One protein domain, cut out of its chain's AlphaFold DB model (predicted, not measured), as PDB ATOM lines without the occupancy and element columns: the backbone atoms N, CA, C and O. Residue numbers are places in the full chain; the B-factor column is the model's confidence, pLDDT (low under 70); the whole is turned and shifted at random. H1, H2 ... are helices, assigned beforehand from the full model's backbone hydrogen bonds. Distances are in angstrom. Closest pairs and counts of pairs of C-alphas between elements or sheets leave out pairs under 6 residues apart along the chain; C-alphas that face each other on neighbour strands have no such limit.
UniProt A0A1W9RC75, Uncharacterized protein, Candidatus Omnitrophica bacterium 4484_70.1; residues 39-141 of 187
ATOM      1  N   ILE A  39       8.419   3.085 207.002       65.50
ATOM      2  CA  ILE A  39       7.001   3.163 207.334       65.50
ATOM      3  C   ILE A  39       6.268   2.812 206.041       65.50
ATOM      4  O   ILE A  39       6.512   3.397 204.986       65.50
ATOM      5  N   SER A  40       5.457   1.754 206.064       76.44
ATOM      6  CA  SER A  40       4.785   1.334 204.835       76.44
ATOM      7  C   SER A  40       3.862   2.456 204.363       76.44
ATOM      8  O   SER A  40       3.188   3.041 205.208       76.44
ATOM      9  N   LYS A  41       3.754   2.682 203.045       79.44
ATOM     10  CA  LYS A  41       2.821   3.669 202.462       79.44
ATOM     11  C   LYS A  41       1.412   3.591 203.082       79.44
ATOM     12  O   LYS A  41       0.790   4.616 203.291       79.44
ATOM     13  N   GLY A  42       0.938   2.393 203.448       77.88
ATOM     14  CA  GLY A  42      -0.357   2.216 204.122       77.88
ATOM     15  C   GLY A  42      -0.432   2.771 205.551       77.88
ATOM     16  O   GLY A  42      -1.464   3.296 205.928       77.88
ATOM     17  N   VAL A  43       0.646   2.698 206.336       79.31
ATOM     18  CA  VAL A  43       0.691   3.306 207.681       79.31
ATOM     19  C   VAL A  43       0.744   4.828 207.560       79.31
ATOM     20  O   VAL A  43      -0.027   5.499 208.226       79.31
ATOM     21  N   ILE A  44       1.570   5.352 206.647       79.62
ATOM     22  CA  ILE A  44       1.630   6.794 206.342       79.62
ATOM     23  C   ILE A  44       0.247   7.294 205.906       79.62
ATOM     24  O   ILE A  44      -0.263   8.268 206.448       79.62
ATOM     25  N   PHE A  45      -0.412   6.574 204.996       84.56
ATOM     26  CA  PHE A  45      -1.764   6.909 204.559       84.56
ATOM     27  C   PHE A  45      -2.754   6.959 205.727       84.56
ATOM     28  O   PHE A  45      -3.572   7.865 205.795       84.56
ATOM     29  N   GLU A  46      -2.685   6.016 206.668       88.12
ATOM     30  CA  GLU A  46      -3.626   5.981 207.792       88.12
ATOM     31  C   GLU A  46      -3.414   7.098 208.820       88.12
ATOM     32  O   GLU A  46      -4.358   7.423 209.549       88.12
ATOM     33  N   THR A  47      -2.235   7.721 208.825       86.38
ATOM     34  CA  THR A  47      -1.956   8.931 209.613       86.38
ATOM     35  C   THR A  47      -2.473  10.219 208.971       86.38
ATOM     36  O   THR A  47      -2.515  11.236 209.652       86.38
ATOM     37  N   LEU A  48      -2.899  10.191 207.700       88.50
ATOM     38  CA  LEU A  48      -3.476  11.372 207.053       88.50
ATOM     39  C   LEU A  48      -4.808  11.787 207.709       88.50
ATOM     40  O   LEU A  48      -5.562  10.914 208.165       88.50
ATOM     41  N   PRO A  49      -5.151  13.088 207.687       90.81
ATOM     42  CA  PRO A  49      -6.465  13.564 208.104       90.81
ATOM     43  C   PRO A  49      -7.597  12.927 207.285       90.81
ATOM     44  O   PRO A  49      -7.457  12.676 206.086       90.81
ATOM     45  N   GLN A  50      -8.752  12.703 207.914       88.81
ATOM     46  CA  GLN A  50      -9.890  12.031 207.277       88.81
ATOM     47  C   GLN A  50     -10.396  12.780 206.029       88.81
ATOM     48  O   GLN A  50     -10.580  12.161 204.980       88.81
ATOM     49  N   LYS A  51     -10.491  14.116 206.107       90.31
ATOM     50  CA  LYS A  51     -10.846  14.988 204.972       90.31
ATOM     51  C   LYS A  51      -9.913  14.782 203.769       90.31
ATOM     52  O   LYS A  51     -10.359  14.746 202.623       90.31
ATOM     53  N   GLU A  52      -8.614  14.594 204.013       88.00
ATOM     54  CA  GLU A  52      -7.646  14.342 202.939       88.00
ATOM     55  C   GLU A  52      -7.813  12.952 202.328       88.00
ATOM     56  O   GLU A  52      -7.759  12.806 201.105       88.00
ATOM     57  N   LYS A  53      -8.065  11.928 203.152       88.06
ATOM     58  CA  LYS A  53      -8.330  10.567 202.665       88.06
ATOM     59  C   LYS A  53      -9.537  10.542 201.731       88.06
ATOM     60  O   LYS A  53      -9.468   9.910 200.680       88.06
ATOM     61  N   GLU A  54     -10.614  11.234 202.084       89.56
ATOM     62  CA  GLU A  54     -11.838  11.314 201.279       89.56
ATOM     63  C   GLU A  54     -11.610  12.042 199.955       89.56
ATOM     64  O   GLU A  54     -11.982  11.519 198.902       89.56
ATOM     65  N   LYS A  55     -10.900  13.178 199.984       89.00
ATOM     66  CA  LYS A  55     -10.494  13.909 198.775       89.00
ATOM     67  C   LYS A  55      -9.642  13.043 197.845       89.00
ATOM     68  O   LYS A  55      -9.827  13.053 196.634       89.00
ATOM     69  N   ILE A  56      -8.727  12.254 198.400       85.75
ATOM     70  CA  ILE A  56      -7.909  11.313 197.630       85.75
ATOM     71  C   ILE A  56      -8.796  10.204 197.038       85.75
ATOM     72  O   ILE A  56      -8.715   9.910 195.848       85.75
ATOM     73  N   ILE A  57      -9.690   9.602 197.824       85.00
ATOM     74  CA  ILE A  57     -10.574   8.521 197.358       85.00
ATOM     75  C   ILE A  57     -11.527   8.995 196.250       85.00
ATOM     76  O   ILE A  57     -11.756   8.241 195.301       85.00
ATOM     77  N   SER A  58     -12.051  10.221 196.322       87.25
ATOM     78  CA  SER A  58     -12.941  10.770 195.289       87.25
ATOM     79  C   SER A  58     -12.216  10.994 193.958       87.25
ATOM     80  O   SER A  58     -12.759  10.671 192.901       87.25
ATOM     81  N   LEU A  59     -10.950  11.426 193.996       84.50
ATOM     82  CA  LEU A  59     -10.108  11.592 192.805       84.50
ATOM     83  C   LEU A  59      -9.849  10.274 192.071       84.50
ATOM     84  O   LEU A  59      -9.768  10.269 190.844       84.50
ATOM     85  N   ARG A  60      -9.785   9.147 192.796       83.00
ATOM     86  CA  ARG A  60      -9.593   7.819 192.193       83.00
ATOM     87  C   ARG A  60     -10.691   7.462 191.190       83.00
ATOM     88  O   ARG A  60     -10.407   6.749 190.236       83.00
ATOM     89  N   LYS A  61     -11.923   7.927 191.423       75.81
ATOM     90  CA  LYS A  61     -13.072   7.660 190.545       75.81
ATOM     91  C   LYS A  61     -13.044   8.497 189.264       75.81
ATOM     92  O   LYS A  61     -13.575   8.045 188.262       75.81
ATOM     93  N   LYS A  62     -12.443   9.694 189.308       77.44
ATOM     94  CA  LYS A  62     -12.473  10.669 188.205       77.44
ATOM     95  C   LYS A  62     -11.207  10.655 187.337       77.44
ATOM     96  O   LYS A  62     -11.320  10.741 186.125       77.44
ATOM     97  N   TYR A  63     -10.010  10.533 187.929       84.00
ATOM     98  CA  TYR A  63      -8.735  10.653 187.198       84.00
ATOM     99  C   TYR A  63      -7.632   9.769 187.797       84.00
ATOM    100  O   TYR A  63      -6.951  10.164 188.744       84.00
ATOM    101  N   GLN A  64      -7.398   8.583 187.226       78.88
ATOM    102  CA  GLN A  64      -6.467   7.599 187.797       78.88
ATOM    103  C   GLN A  64      -5.005   8.083 187.855       78.88
ATOM    104  O   GLN A  64      -4.335   7.868 188.865       78.88
ATOM    105  N   GLN A  65      -4.504   8.757 186.814       79.56
ATOM    106  CA  GLN A  65      -3.116   9.248 186.786       79.56
ATOM    107  C   GLN A  65      -2.906  10.440 187.733       79.56
ATOM    108  O   GLN A  65      -1.998  10.422 188.565       79.56
ATOM    109  N   LYS A  66      -3.805  11.435 187.690       82.69
ATOM    110  CA  LYS A  66      -3.783  12.599 188.595       82.69
ATOM    111  C   LYS A  66      -3.920  12.178 190.063       82.69
ATOM    112  O   LYS A  66      -3.240  12.723 190.927       82.69
ATOM    113  N   PHE A  67      -4.734  11.157 190.337       84.38
ATOM    114  CA  PHE A  67      -4.848  10.534 191.655       84.38
ATOM    115  C   PHE A  67      -3.513   9.979 192.155       84.38
ATOM    116  O   PHE A  67      -3.147  10.238 193.299       84.38
ATOM    117  N   MET A  68      -2.785   9.228 191.320       81.75
ATOM    118  CA  MET A  68      -1.513   8.630 191.731       81.75
ATOM    119  C   MET A  68      -0.480   9.699 192.082       81.75
ATOM    120  O   MET A  68       0.136   9.595 193.139       81.75
ATOM    121  N   LYS A  69      -0.360  10.757 191.271       87.25
ATOM    122  CA  LYS A  69       0.558  11.873 191.542       87.25
ATOM    123  C   LYS A  69       0.235  12.568 192.871       87.25
ATOM    124  O   LYS A  69       1.093  12.658 193.742       87.25
ATOM    125  N   ILE A  70      -1.030  12.949 193.077       87.88
ATOM    126  CA  ILE A  70      -1.482  13.609 194.315       87.88
ATOM    127  C   ILE A  70      -1.279  12.703 195.536       87.88
ATOM    128  O   ILE A  70      -0.855  13.164 196.596       87.88
ATOM    129  N   LEU A  71      -1.574  11.407 195.410       83.00
ATOM    130  CA  LEU A  71      -1.356  10.444 196.485       83.00
ATOM    131  C   LEU A  71       0.129  10.357 196.853       83.00
ATOM    132  O   LEU A  71       0.457  10.301 198.034       83.00
ATOM    133  N   GLU A  72       1.025  10.327 195.870       86.06
ATOM    134  CA  GLU A  72       2.460  10.238 196.124       86.06
ATOM    135  C   GLU A  72       3.020  11.496 196.780       86.06
ATOM    136  O   GLU A  72       3.726  11.366 197.779       86.06
ATOM    137  N   GLU A  73       2.624  12.681 196.321       89.19
ATOM    138  CA  GLU A  73       2.988  13.957 196.949       89.19
ATOM    139  C   GLU A  73       2.527  14.020 198.414       89.19
ATOM    140  O   GLU A  73       3.296  14.369 199.309       89.19
ATOM    141  N   ARG A  74       1.281  13.614 198.693       88.06
ATOM    142  CA  ARG A  74       0.725  13.603 200.058       88.06
ATOM    143  C   ARG A  74       1.441  12.607 200.960       88.06
ATOM    144  O   ARG A  74       1.740  12.915 202.111       88.06
ATOM    145  N   LEU A  75       1.741  11.419 200.441       84.88
ATOM    146  CA  LEU A  75       2.499  10.415 201.183       84.88
ATOM    147  C   LEU A  75       3.944  10.850 201.437       84.88
ATOM    148  O   LEU A  75       4.481  10.485 202.479       84.88
ATOM    149  N   ALA A  76       4.567  11.599 200.524       87.94
ATOM    150  CA  ALA A  76       5.909  12.145 200.715       87.94
ATOM    151  C   ALA A  76       5.929  13.175 201.852       87.94
ATOM    152  O   ALA A  76       6.650  12.977 202.825       87.94
ATOM    153  N   ARG A  77       5.036  14.173 201.819       91.56
ATOM    154  CA  ARG A  77       4.917  15.181 202.891       91.56
ATOM    155  C   ARG A  77       4.631  14.556 204.251       91.56
ATOM    156  O   ARG A  77       5.255  14.891 205.251       91.56
ATOM    157  N   GLN A  78       3.711  13.594 204.292       91.69
ATOM    158  CA  GLN A  78       3.391  12.900 205.535       91.69
ATOM    159  C   GLN A  78       4.566  12.047 206.032       91.69
ATOM    160  O   GLN A  78       4.742  11.883 207.236       91.69
ATOM    161  N   LYS A  79       5.383  11.494 205.127       88.94
ATOM    162  CA  LYS A  79       6.611  10.787 205.499       88.94
ATOM    163  C   LYS A  79       7.605  11.737 206.158       88.94
ATOM    164  O   LYS A  79       8.112  11.388 207.215       88.94
ATOM    165  N   GLU A  80       7.837  12.904 205.567       91.75
ATOM    166  CA  GLU A  80       8.735  13.931 206.111       91.75
ATOM    167  C   GLU A  80       8.262  14.411 207.484       91.75
ATOM    168  O   GLU A  80       9.046  14.449 208.424       91.75
ATOM    169  N   TYR A  81       6.962  14.679 207.637       93.38
ATOM    170  CA  TYR A  81       6.370  15.007 208.935       93.38
ATOM    171  C   TYR A  81       6.637  13.917 209.980       93.38
ATOM    172  O   TYR A  81       7.026  14.207 211.107       93.38
ATOM    173  N   LEU A  82       6.448  12.648 209.611       91.31
ATOM    174  CA  LEU A  82       6.697  11.522 210.507       91.31
ATOM    175  C   LEU A  82       8.190  11.326 210.813       91.31
ATOM    176  O   LEU A  82       8.511  10.838 211.894       91.31
ATOM    177  N   GLU A  83       9.088  11.675 209.891       90.94
ATOM    178  CA  GLU A  83      10.540  11.668 210.110       90.94
ATOM    179  C   GLU A  83      10.947  12.760 211.102       90.94
ATOM    180  O   GLU A  83      11.566  12.431 212.111       90.94
ATOM    181  N   LYS A  84      10.464  13.996 210.924       93.38
ATOM    182  CA  LYS A  84      10.662  15.085 211.895       93.38
ATOM    183  C   LYS A  84      10.097  14.736 213.269       93.38
ATOM    184  O   LYS A  84      10.792  14.810 214.275       93.38
ATOM    185  N   LEU A  85       8.865  14.224 213.313       92.62
ATOM    186  CA  LEU A  85       8.215  13.828 214.562       92.62
ATOM    187  C   LEU A  85       8.989  12.728 215.301       92.62
ATOM    188  O   LEU A  85       8.951  12.666 216.526       92.62
ATOM    189  N   LYS A  86       9.665  11.833 214.575       92.31
ATOM    190  CA  LYS A  86      10.487  10.777 215.176       92.31
ATOM    191  C   LYS A  86      11.701  11.356 215.907       92.31
ATOM    192  O   LYS A  86      12.078  10.788 216.930       92.31
ATOM    193  N   GLU A  87      12.296  12.415 215.370       93.06
ATOM    194  CA  GLU A  87      13.466  13.095 215.934       93.06
ATOM    195  C   GLU A  87      13.060  14.015 217.088       93.06
ATOM    196  O   GLU A  87      13.589  13.882 218.187       93.06
ATOM    197  N   GLU A  88      12.050  14.859 216.874       95.88
ATOM    198  CA  GLU A  88      11.571  15.837 217.858       95.88
ATOM    199  C   GLU A  88      10.847  15.181 219.042       95.88
ATOM    200  O   GLU A  88      11.021  15.573 220.193       95.88
ATOM    201  N   ASN A  89       9.991  14.184 218.779       95.69
ATOM    202  CA  ASN A  89       9.193  13.529 219.814       95.69
ATOM    203  C   ASN A  89       8.971  12.032 219.515       95.69
ATOM    204  O   ASN A  89       7.897  11.610 219.051       95.69
ATOM    205  N   PRO A  90       9.953  11.174 219.847       91.88
ATOM    206  CA  PRO A  90       9.896   9.750 219.535       91.88
ATOM    207  C   PRO A  90       8.730   9.022 220.221       91.88
ATOM    208  O   PRO A  90       8.247   8.010 219.701       91.88
ATOM    209  N   GLN A  91       8.250   9.510 221.371       93.69
ATOM    210  CA  GLN A  91       7.091   8.931 222.056       93.69
ATOM    211  C   GLN A  91       5.795   9.201 221.283       93.69
ATOM    212  O   GLN A  91       5.038   8.267 220.997       93.69
ATOM    213  N   LYS A  92       5.572  10.451 220.863       93.62
ATOM    214  CA  LYS A  92       4.420  10.838 220.038       93.62
ATOM    215  C   LYS A  92       4.444  10.119 218.693       93.62
ATOM    216  O   LYS A  92       3.420   9.580 218.275       93.62
ATOM    217  N   PHE A  93       5.613  10.006 218.062       92.94
ATOM    218  CA  PHE A  93       5.785   9.203 216.854       92.94
ATOM    219  C   PHE A  93       5.353   7.743 217.059       92.94
ATOM    220  O   PHE A  93       4.555   7.216 216.280       92.94
ATOM    221  N   LYS A  94       5.828   7.079 218.125       91.06
ATOM    222  CA  LYS A  94       5.433   5.694 218.439       91.06
ATOM    223  C   LYS A  94       3.918   5.566 218.592       91.06
ATOM    224  O   LYS A  94       3.342   4.650 218.005       91.06
ATOM    225  N   LYS A  95       3.279   6.493 219.313       92.94
ATOM    226  CA  LYS A  95       1.824   6.516 219.515       92.94
ATOM    227  C   LYS A  95       1.069   6.622 218.185       92.94
ATOM    228  O   LYS A  95       0.251   5.757 217.885       92.94
ATOM    229  N   VAL A  96       1.426   7.590 217.339       91.31
ATOM    230  CA  VAL A  96       0.812   7.795 216.011       91.31
ATOM    231  C   VAL A  96       0.947   6.550 215.126       91.31
ATOM    232  O   VAL A  96       0.001   6.140 214.447       91.31
ATOM    233  N   ILE A  97       2.116   5.905 215.140       89.00
ATOM    234  CA  ILE A  97       2.359   4.693 214.351       89.00
ATOM    235  C   ILE A  97       1.560   3.497 214.874       89.00
ATOM    236  O   ILE A  97       1.045   2.721 214.062       89.00
ATOM    237  N   GLU A  98       1.456   3.314 216.189       88.88
ATOM    238  CA  GLU A  98       0.647   2.236 216.764       88.88
ATOM    239  C   GLU A  98      -0.849   2.449 216.515       88.88
ATOM    240  O   GLU A  98      -1.517   1.515 216.074       88.88
ATOM    241  N   GLU A  99      -1.360   3.674 216.645       89.69
ATOM    242  CA  GLU A  99      -2.746   4.006 216.293       89.69
ATOM    243  C   GLU A  99      -3.045   3.700 214.820       89.69
ATOM    244  O   GLU A  99      -4.033   3.035 214.492       89.69
ATOM    245  N   ALA A 100      -2.156   4.099 213.907       85.44
ATOM    246  CA  ALA A 100      -2.297   3.786 212.488       85.44
ATOM    247  C   ALA A 100      -2.274   2.270 212.225       85.44
ATOM    248  O   ALA A 100      -3.078   1.751 211.446       85.44
ATOM    249  N   ARG A 101      -1.389   1.521 212.894       85.38
ATOM    250  CA  ARG A 101      -1.356   0.049 212.807       85.38
ATOM    251  C   ARG A 101      -2.647  -0.572 213.321       85.38
ATOM    252  O   ARG A 101      -3.130  -1.526 212.707       85.38
ATOM    253  N   GLN A 102      -3.196  -0.048 214.410       87.75
ATOM    254  CA  GLN A 102      -4.425  -0.536 215.011       87.75
ATOM    255  C   GLN A 102      -5.617  -0.337 214.069       87.75
ATOM    256  O   GLN A 102      -6.304  -1.310 213.752       87.75
ATOM    257  N   ARG A 103      -5.765   0.855 213.475       85.50
ATOM    258  CA  ARG A 103      -6.791   1.134 212.451       85.50
ATOM    259  C   ARG A 103      -6.708   0.165 211.266       85.50
ATOM    260  O   ARG A 103      -7.725  -0.358 210.808       85.50
ATOM    261  N   ILE A 104      -5.497  -0.155 210.797       84.19
ATOM    262  CA  ILE A 104      -5.299  -1.151 209.725       84.19
ATOM    263  C   ILE A 104      -5.774  -2.539 210.163       84.19
ATOM    264  O   ILE A 104      -6.445  -3.229 209.391       84.19
ATOM    265  N   ARG A 105      -5.420  -2.978 211.379       85.88
ATOM    266  CA  ARG A 105      -5.835  -4.289 211.905       85.88
ATOM    267  C   ARG A 105      -7.351  -4.380 212.005       85.88
ATOM    268  O   ARG A 105      -7.920  -5.374 211.559       85.88
ATOM    269  N   GLU A 106      -7.998  -3.346 212.521       88.25
ATOM    270  CA  GLU A 106      -9.453  -3.284 212.647       88.25
ATOM    271  C   GLU A 106     -10.139  -3.316 211.288       88.25
ATOM    272  O   GLU A 106     -11.058  -4.107 211.081       88.25
ATOM    273  N   ARG A 107      -9.645  -2.546 210.314       86.12
ATOM    274  CA  ARG A 107     -10.166  -2.574 208.944       86.12
ATOM    275  C   ARG A 107     -10.031  -3.957 208.310       86.12
ATOM    276  O   ARG A 107     -10.964  -4.426 207.663       86.12
ATOM    277  N   LEU A 108      -8.902  -4.634 208.515       86.38
ATOM    278  CA  LEU A 108      -8.698  -6.004 208.040       86.38
ATOM    279  C   LEU A 108      -9.603  -7.011 208.761       86.38
ATOM    280  O   LEU A 108     -10.114  -7.918 208.107       86.38
ATOM    281  N   LYS A 109      -9.841  -6.849 210.070       90.00
ATOM    282  CA  LYS A 109     -10.782  -7.675 210.843       90.00
ATOM    283  C   LYS A 109     -12.215  -7.484 210.340       90.00
ATOM    284  O   LYS A 109     -12.890  -8.466 210.053       90.00
ATOM    285  N   ARG A 110     -12.645  -6.236 210.135       91.88
ATOM    286  CA  ARG A 110     -13.950  -5.901 209.541       91.88
ATOM    287  C   ARG A 110     -14.093  -6.500 208.143       91.88
ATOM    288  O   ARG A 110     -15.114  -7.110 207.860       91.88
ATOM    289  N   LEU A 111     -13.063  -6.392 207.298       89.38
ATOM    290  CA  LEU A 111     -13.067  -6.992 205.961       89.38
ATOM    291  C   LEU A 111     -13.174  -8.519 206.026       89.38
ATOM    292  O   LEU A 111     -13.948  -9.099 205.277       89.38
ATOM    293  N   LYS A 112     -12.432  -9.165 206.932       92.69
ATOM    294  CA  LYS A 112     -12.487 -10.617 207.134       92.69
ATOM    295  C   LYS A 112     -13.891 -11.083 207.523       92.69
ATOM    296  O   LYS A 112     -14.322 -12.112 207.018       92.69
ATOM    297  N   ASN A 113     -14.568 -10.340 208.396       93.94
ATOM    298  CA  ASN A 113     -15.887 -10.714 208.902       93.94
ATOM    299  C   ASN A 113     -17.001 -10.408 207.892       93.94
ATOM    300  O   ASN A 113     -17.830 -11.266 207.635       93.94
ATOM    301  N   LYS A 114     -17.006  -9.207 207.295       96.81
ATOM    302  CA  LYS A 114     -18.069  -8.775 206.370       96.81
ATOM    303  C   LYS A 114     -17.915  -9.345 204.959       96.81
ATOM    304  O   LYS A 114     -18.903  -9.608 204.290       96.81
ATOM    305  N   HIS A 115     -16.677  -9.506 204.486       94.69
ATOM    306  CA  HIS A 115     -16.375  -9.960 203.125       94.69
ATOM    307  C   HIS A 115     -15.185 -10.938 203.122       94.69
ATOM    308  O   HIS A 115     -14.089 -10.598 202.648       94.69
ATOM    309  N   PRO A 116     -15.370 -12.163 203.648       91.25
ATOM    310  CA  PRO A 116     -14.289 -13.136 203.811       91.25
ATOM    311  C   PRO A 116     -13.585 -13.479 202.493       91.25
ATOM    312  O   PRO A 116     -12.372 -13.692 202.481       91.25
ATOM    313  N   GLU A 117     -14.306 -13.481 201.372       94.69
ATOM    314  CA  GLU A 117     -13.742 -13.740 200.045       94.69
ATOM    315  C   GLU A 117     -12.792 -12.631 199.591       94.69
ATOM    316  O   GLU A 117     -11.629 -12.906 199.287       94.69
ATOM    317  N   LYS A 118     -13.227 -11.365 199.672       90.50
ATOM    318  CA  LYS A 118     -12.382 -10.193 199.382       90.50
ATOM    319  C   LYS A 118     -11.148 -10.163 200.284       90.50
ATOM    320  O   LYS A 118     -10.050  -9.826 199.842       90.50
ATOM    321  N   PHE A 119     -11.292 -10.558 201.551       90.31
ATOM    322  CA  PHE A 119     -10.156 -10.702 202.458       90.31
ATOM    323  C   PHE A 119      -9.178 -11.796 201.997       90.31
ATOM    324  O   PHE A 119      -7.965 -11.565 201.955       90.31
ATOM    325  N   ARG A 120      -9.679 -12.984 201.629       87.06
ATOM    326  CA  ARG A 120      -8.853 -14.086 201.104       87.06
ATOM    327  C   ARG A 120      -8.113 -13.654 199.840       87.06
ATOM    328  O   ARG A 120      -6.908 -13.893 199.735       87.06
ATOM    329  N   GLU A 121      -8.794 -12.985 198.918       90.19
ATOM    330  CA  GLU A 121      -8.211 -12.463 197.683       90.19
ATOM    331  C   GLU A 121      -7.116 -11.426 197.968       90.19
ATOM    332  O   GLU A 121      -5.989 -11.556 197.479       90.19
ATOM    333  N   LEU A 122      -7.387 -10.461 198.851       85.06
ATOM    334  CA  LEU A 122      -6.412  -9.464 199.291       85.06
ATOM    335  C   LEU A 122      -5.150 -10.127 199.859       85.06
ATOM    336  O   LEU A 122      -4.025  -9.752 199.507       85.06
ATOM    337  N   MET A 123      -5.314 -11.141 200.709       85.75
ATOM    338  CA  MET A 123      -4.196 -11.875 201.302       85.75
ATOM    339  C   MET A 123      -3.422 -12.689 200.259       85.75
ATOM    340  O   MET A 123      -2.186 -12.694 200.284       85.75
ATOM    341  N   ARG A 124      -4.108 -13.316 199.293       85.81
ATOM    342  CA  ARG A 124      -3.480 -13.999 198.148       85.81
ATOM    343  C   ARG A 124      -2.676 -13.018 197.291       85.81
ATOM    344  O   ARG A 124      -1.507 -13.280 197.004       85.81
ATOM    345  N   LYS A 125      -3.244 -11.862 196.938       84.25
ATOM    346  CA  LYS A 125      -2.568 -10.809 196.161       84.25
ATOM    347  C   LYS A 125      -1.329 -10.290 196.886       84.25
ATOM    348  O   LYS A 125      -0.242 -10.249 196.308       84.25
ATOM    349  N   ARG A 126      -1.452  -9.982 198.180       82.06
ATOM    350  CA  ARG A 126      -0.329  -9.544 199.024       82.06
ATOM    351  C   ARG A 126       0.798 -10.577 199.053       82.06
ATOM    352  O   ARG A 126       1.969 -10.213 198.935       82.06
ATOM    353  N   ARG A 127       0.455 -11.862 199.168       81.12
ATOM    354  CA  ARG A 127       1.407 -12.981 199.135       81.12
ATOM    355  C   ARG A 127       2.136 -13.064 197.796       81.12
ATOM    356  O   ARG A 127       3.364 -13.141 197.786       81.12
ATOM    357  N   ARG A 128       1.407 -12.998 196.678       85.50
ATOM    358  CA  ARG A 128       1.980 -13.003 195.320       85.50
ATOM    359  C   ARG A 128       2.975 -11.856 195.131       85.50
ATOM    360  O   ARG A 128       4.117 -12.103 194.753       85.50
ATOM    361  N   LEU A 129       2.592 -10.630 195.492       80.31
ATOM    362  CA  LEU A 129       3.465  -9.454 195.388       80.31
ATOM    363  C   LEU A 129       4.721  -9.577 196.253       80.31
ATOM    364  O   LEU A 129       5.815  -9.234 195.809       80.31
ATOM    365  N   ARG A 130       4.595 -10.101 197.478       81.25
ATOM    366  CA  ARG A 130       5.755 -10.347 198.341       81.25
ATOM    367  C   ARG A 130       6.715 -11.353 197.709       81.25
ATOM    368  O   ARG A 130       7.917 -11.105 197.696       81.25
ATOM    369  N   ARG A 131       6.196 -12.463 197.173       82.44
ATOM    370  CA  ARG A 131       7.007 -13.481 196.487       82.44
ATOM    371  C   ARG A 131       7.722 -12.895 195.274       82.44
ATOM    372  O   ARG A 131       8.920 -13.116 195.141       82.44
ATOM    373  N   LYS A 132       7.020 -12.110 194.448       84.25
ATOM    374  CA  LYS A 132       7.603 -11.416 193.289       84.25
ATOM    375  C   LYS A 132       8.780 -10.530 193.711       84.25
ATOM    376  O   LYS A 132       9.884 -10.740 193.226       84.25
ATOM    377  N   LYS A 133       8.587  -9.668 194.715       81.38
ATOM    378  CA  LYS A 133       9.653  -8.798 195.245       81.38
ATOM    379  C   LYS A 133      10.856  -9.569 195.785       81.38
ATOM    380  O   LYS A 133      11.987  -9.161 195.563       81.38
ATOM    381  N   ILE A 134      10.631 -10.676 196.499       84.00
ATOM    382  CA  ILE A 134      11.729 -11.515 197.000       84.00
ATOM    383  C   ILE A 134      12.482 -12.159 195.833       84.00
ATOM    384  O   ILE A 134      13.706 -12.147 195.838       84.00
ATOM    385  N   ARG A 135      11.778 -12.690 194.826       86.00
ATOM    386  CA  ARG A 135      12.408 -13.274 193.631       86.00
ATOM    387  C   ARG A 135      13.244 -12.240 192.882       86.00
ATOM    388  O   ARG A 135      14.400 -12.513 192.591       86.00
ATOM    389  N   GLU A 136      12.692 -11.058 192.632       87.12
ATOM    390  CA  GLU A 136      13.406  -9.944 191.996       87.12
ATOM    391  C   GLU A 136      14.641  -9.534 192.802       87.12
ATOM    392  O   GLU A 136      15.728  -9.410 192.248       87.12
ATOM    393  N   PHE A 137      14.503  -9.398 194.122       87.62
ATOM    394  CA  PHE A 137      15.630  -9.115 195.006       87.62
ATOM    395  C   PHE A 137      16.717 -10.197 194.923       87.62
ATOM    396  O   PHE A 137      17.897  -9.872 194.838       87.62
ATOM    397  N   CYS A 138      16.331 -11.475 194.906       87.31
ATOM    398  CA  CYS A 138      17.265 -12.595 194.804       87.31
ATOM    399  C   CYS A 138      17.950 -12.696 193.442       87.31
ATOM    400  O   CYS A 138      19.104 -13.108 193.405       87.31
ATOM    401  N   ARG A 139      17.275 -12.296 192.357       93.31
ATOM    402  CA  ARG A 139      17.886 -12.171 191.028       93.31
ATOM    403  C   ARG A 139      18.935 -11.062 191.006       93.31
ATOM    404  O   ARG A 139      20.043 -11.298 190.556       93.31
ATOM    405  N   LYS A 140      18.601  -9.884 191.544       94.31
ATOM    406  CA  LYS A 140      19.513  -8.729 191.577       94.31
ATOM    407  C   LYS A 140      20.703  -8.928 192.522       94.31
ATOM    408  O   LYS A 140      21.774  -8.412 192.258       94.31
ATOM    409  N   ASN A 141      20.506  -9.622 193.645       92.69
ATOM    410  CA  ASN A 141      21.507  -9.753 194.709       92.69
ATOM    411  C   ASN A 141      21.518 -11.175 195.307       92.69
ATOM    412  O   ASN A 141      21.026 -11.385 196.428       92.69
TER     413      ASN A 141
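What this domain is: This is residues 39 to 141 of the 187 residues of an uncharacterized protein of Candidatus Omnitrophica bacterium 4484_70.1 (UniProt A0A1W9RC75). Look for three long helices, H3, H4 and H5, joined end to end in an open zigzag: H3 and H4 make a V, and H4 and H5 meet at a second corner, with residues 123 to 141 sticking out as an arm. The short H1 sits inside the V, and H2 packs on residues 66 to 71 of H3. The printed part has 103 residues, with five named helices in the order H1 to H5 and no named strand: all helix. It is loose, with a radius of gyration of the C-alphas of 16.1 A and spans of 39 by 39 by 31 A.

How they stand to each other: Start at H3, residues 64 to 88, a hub that touches three helices. It forms a helical hairpin with the other hub, H4, residues 90 to 114: they run opposite ways at a steep tilt of 41 degrees, with the closest C-alphas, those of Lys 86 and Phe 93, 5.2 A apart. H1, residues 41 to 47, touches both: its Ile 44 is closest to Leu 75 of H3, C-alphas 6.4 A apart, and its Glu 46 to Ala 100 of H4, 5.4 A. H2, residues 50 to 62, forms a hairpin with H3 at a shallow tilt of 22 degrees; the closest C-alphas, of Leu 59 and Phe 67, are 5.5 A apart. H5, residues 116 to 140, touches H4 with residues 118 to 120 alone, closest at the C-alphas of Lys 112 and Phe 119, 5.2 A; it is apart from H1, H2 and H3. The packing is mostly crossed, with one of five touching pairs at a shallow tilt. Every O i to N i+4 pair is within hydrogen-bond range in H1, H3, H4 and H5, and 7 of 9 in H2.

Where its parts are: Find C-alpha 41 at (2.821, 3.669, 202.462), where H1 begins. H3 runs 36.0 A from C-alpha 64 at (-6.467, 7.599, 187.797), H4 also 36.0 A, and H5 36.2 A to C-alpha 140 at (19.513, -8.729, 191.577).

The domain as a whole: The C-alphas farthest apart, of Glu 88 and Glu 117, are 42.8 A apart. The printed part has no cut, the four links are tight, and residue 39 alone has a pLDDT under 70.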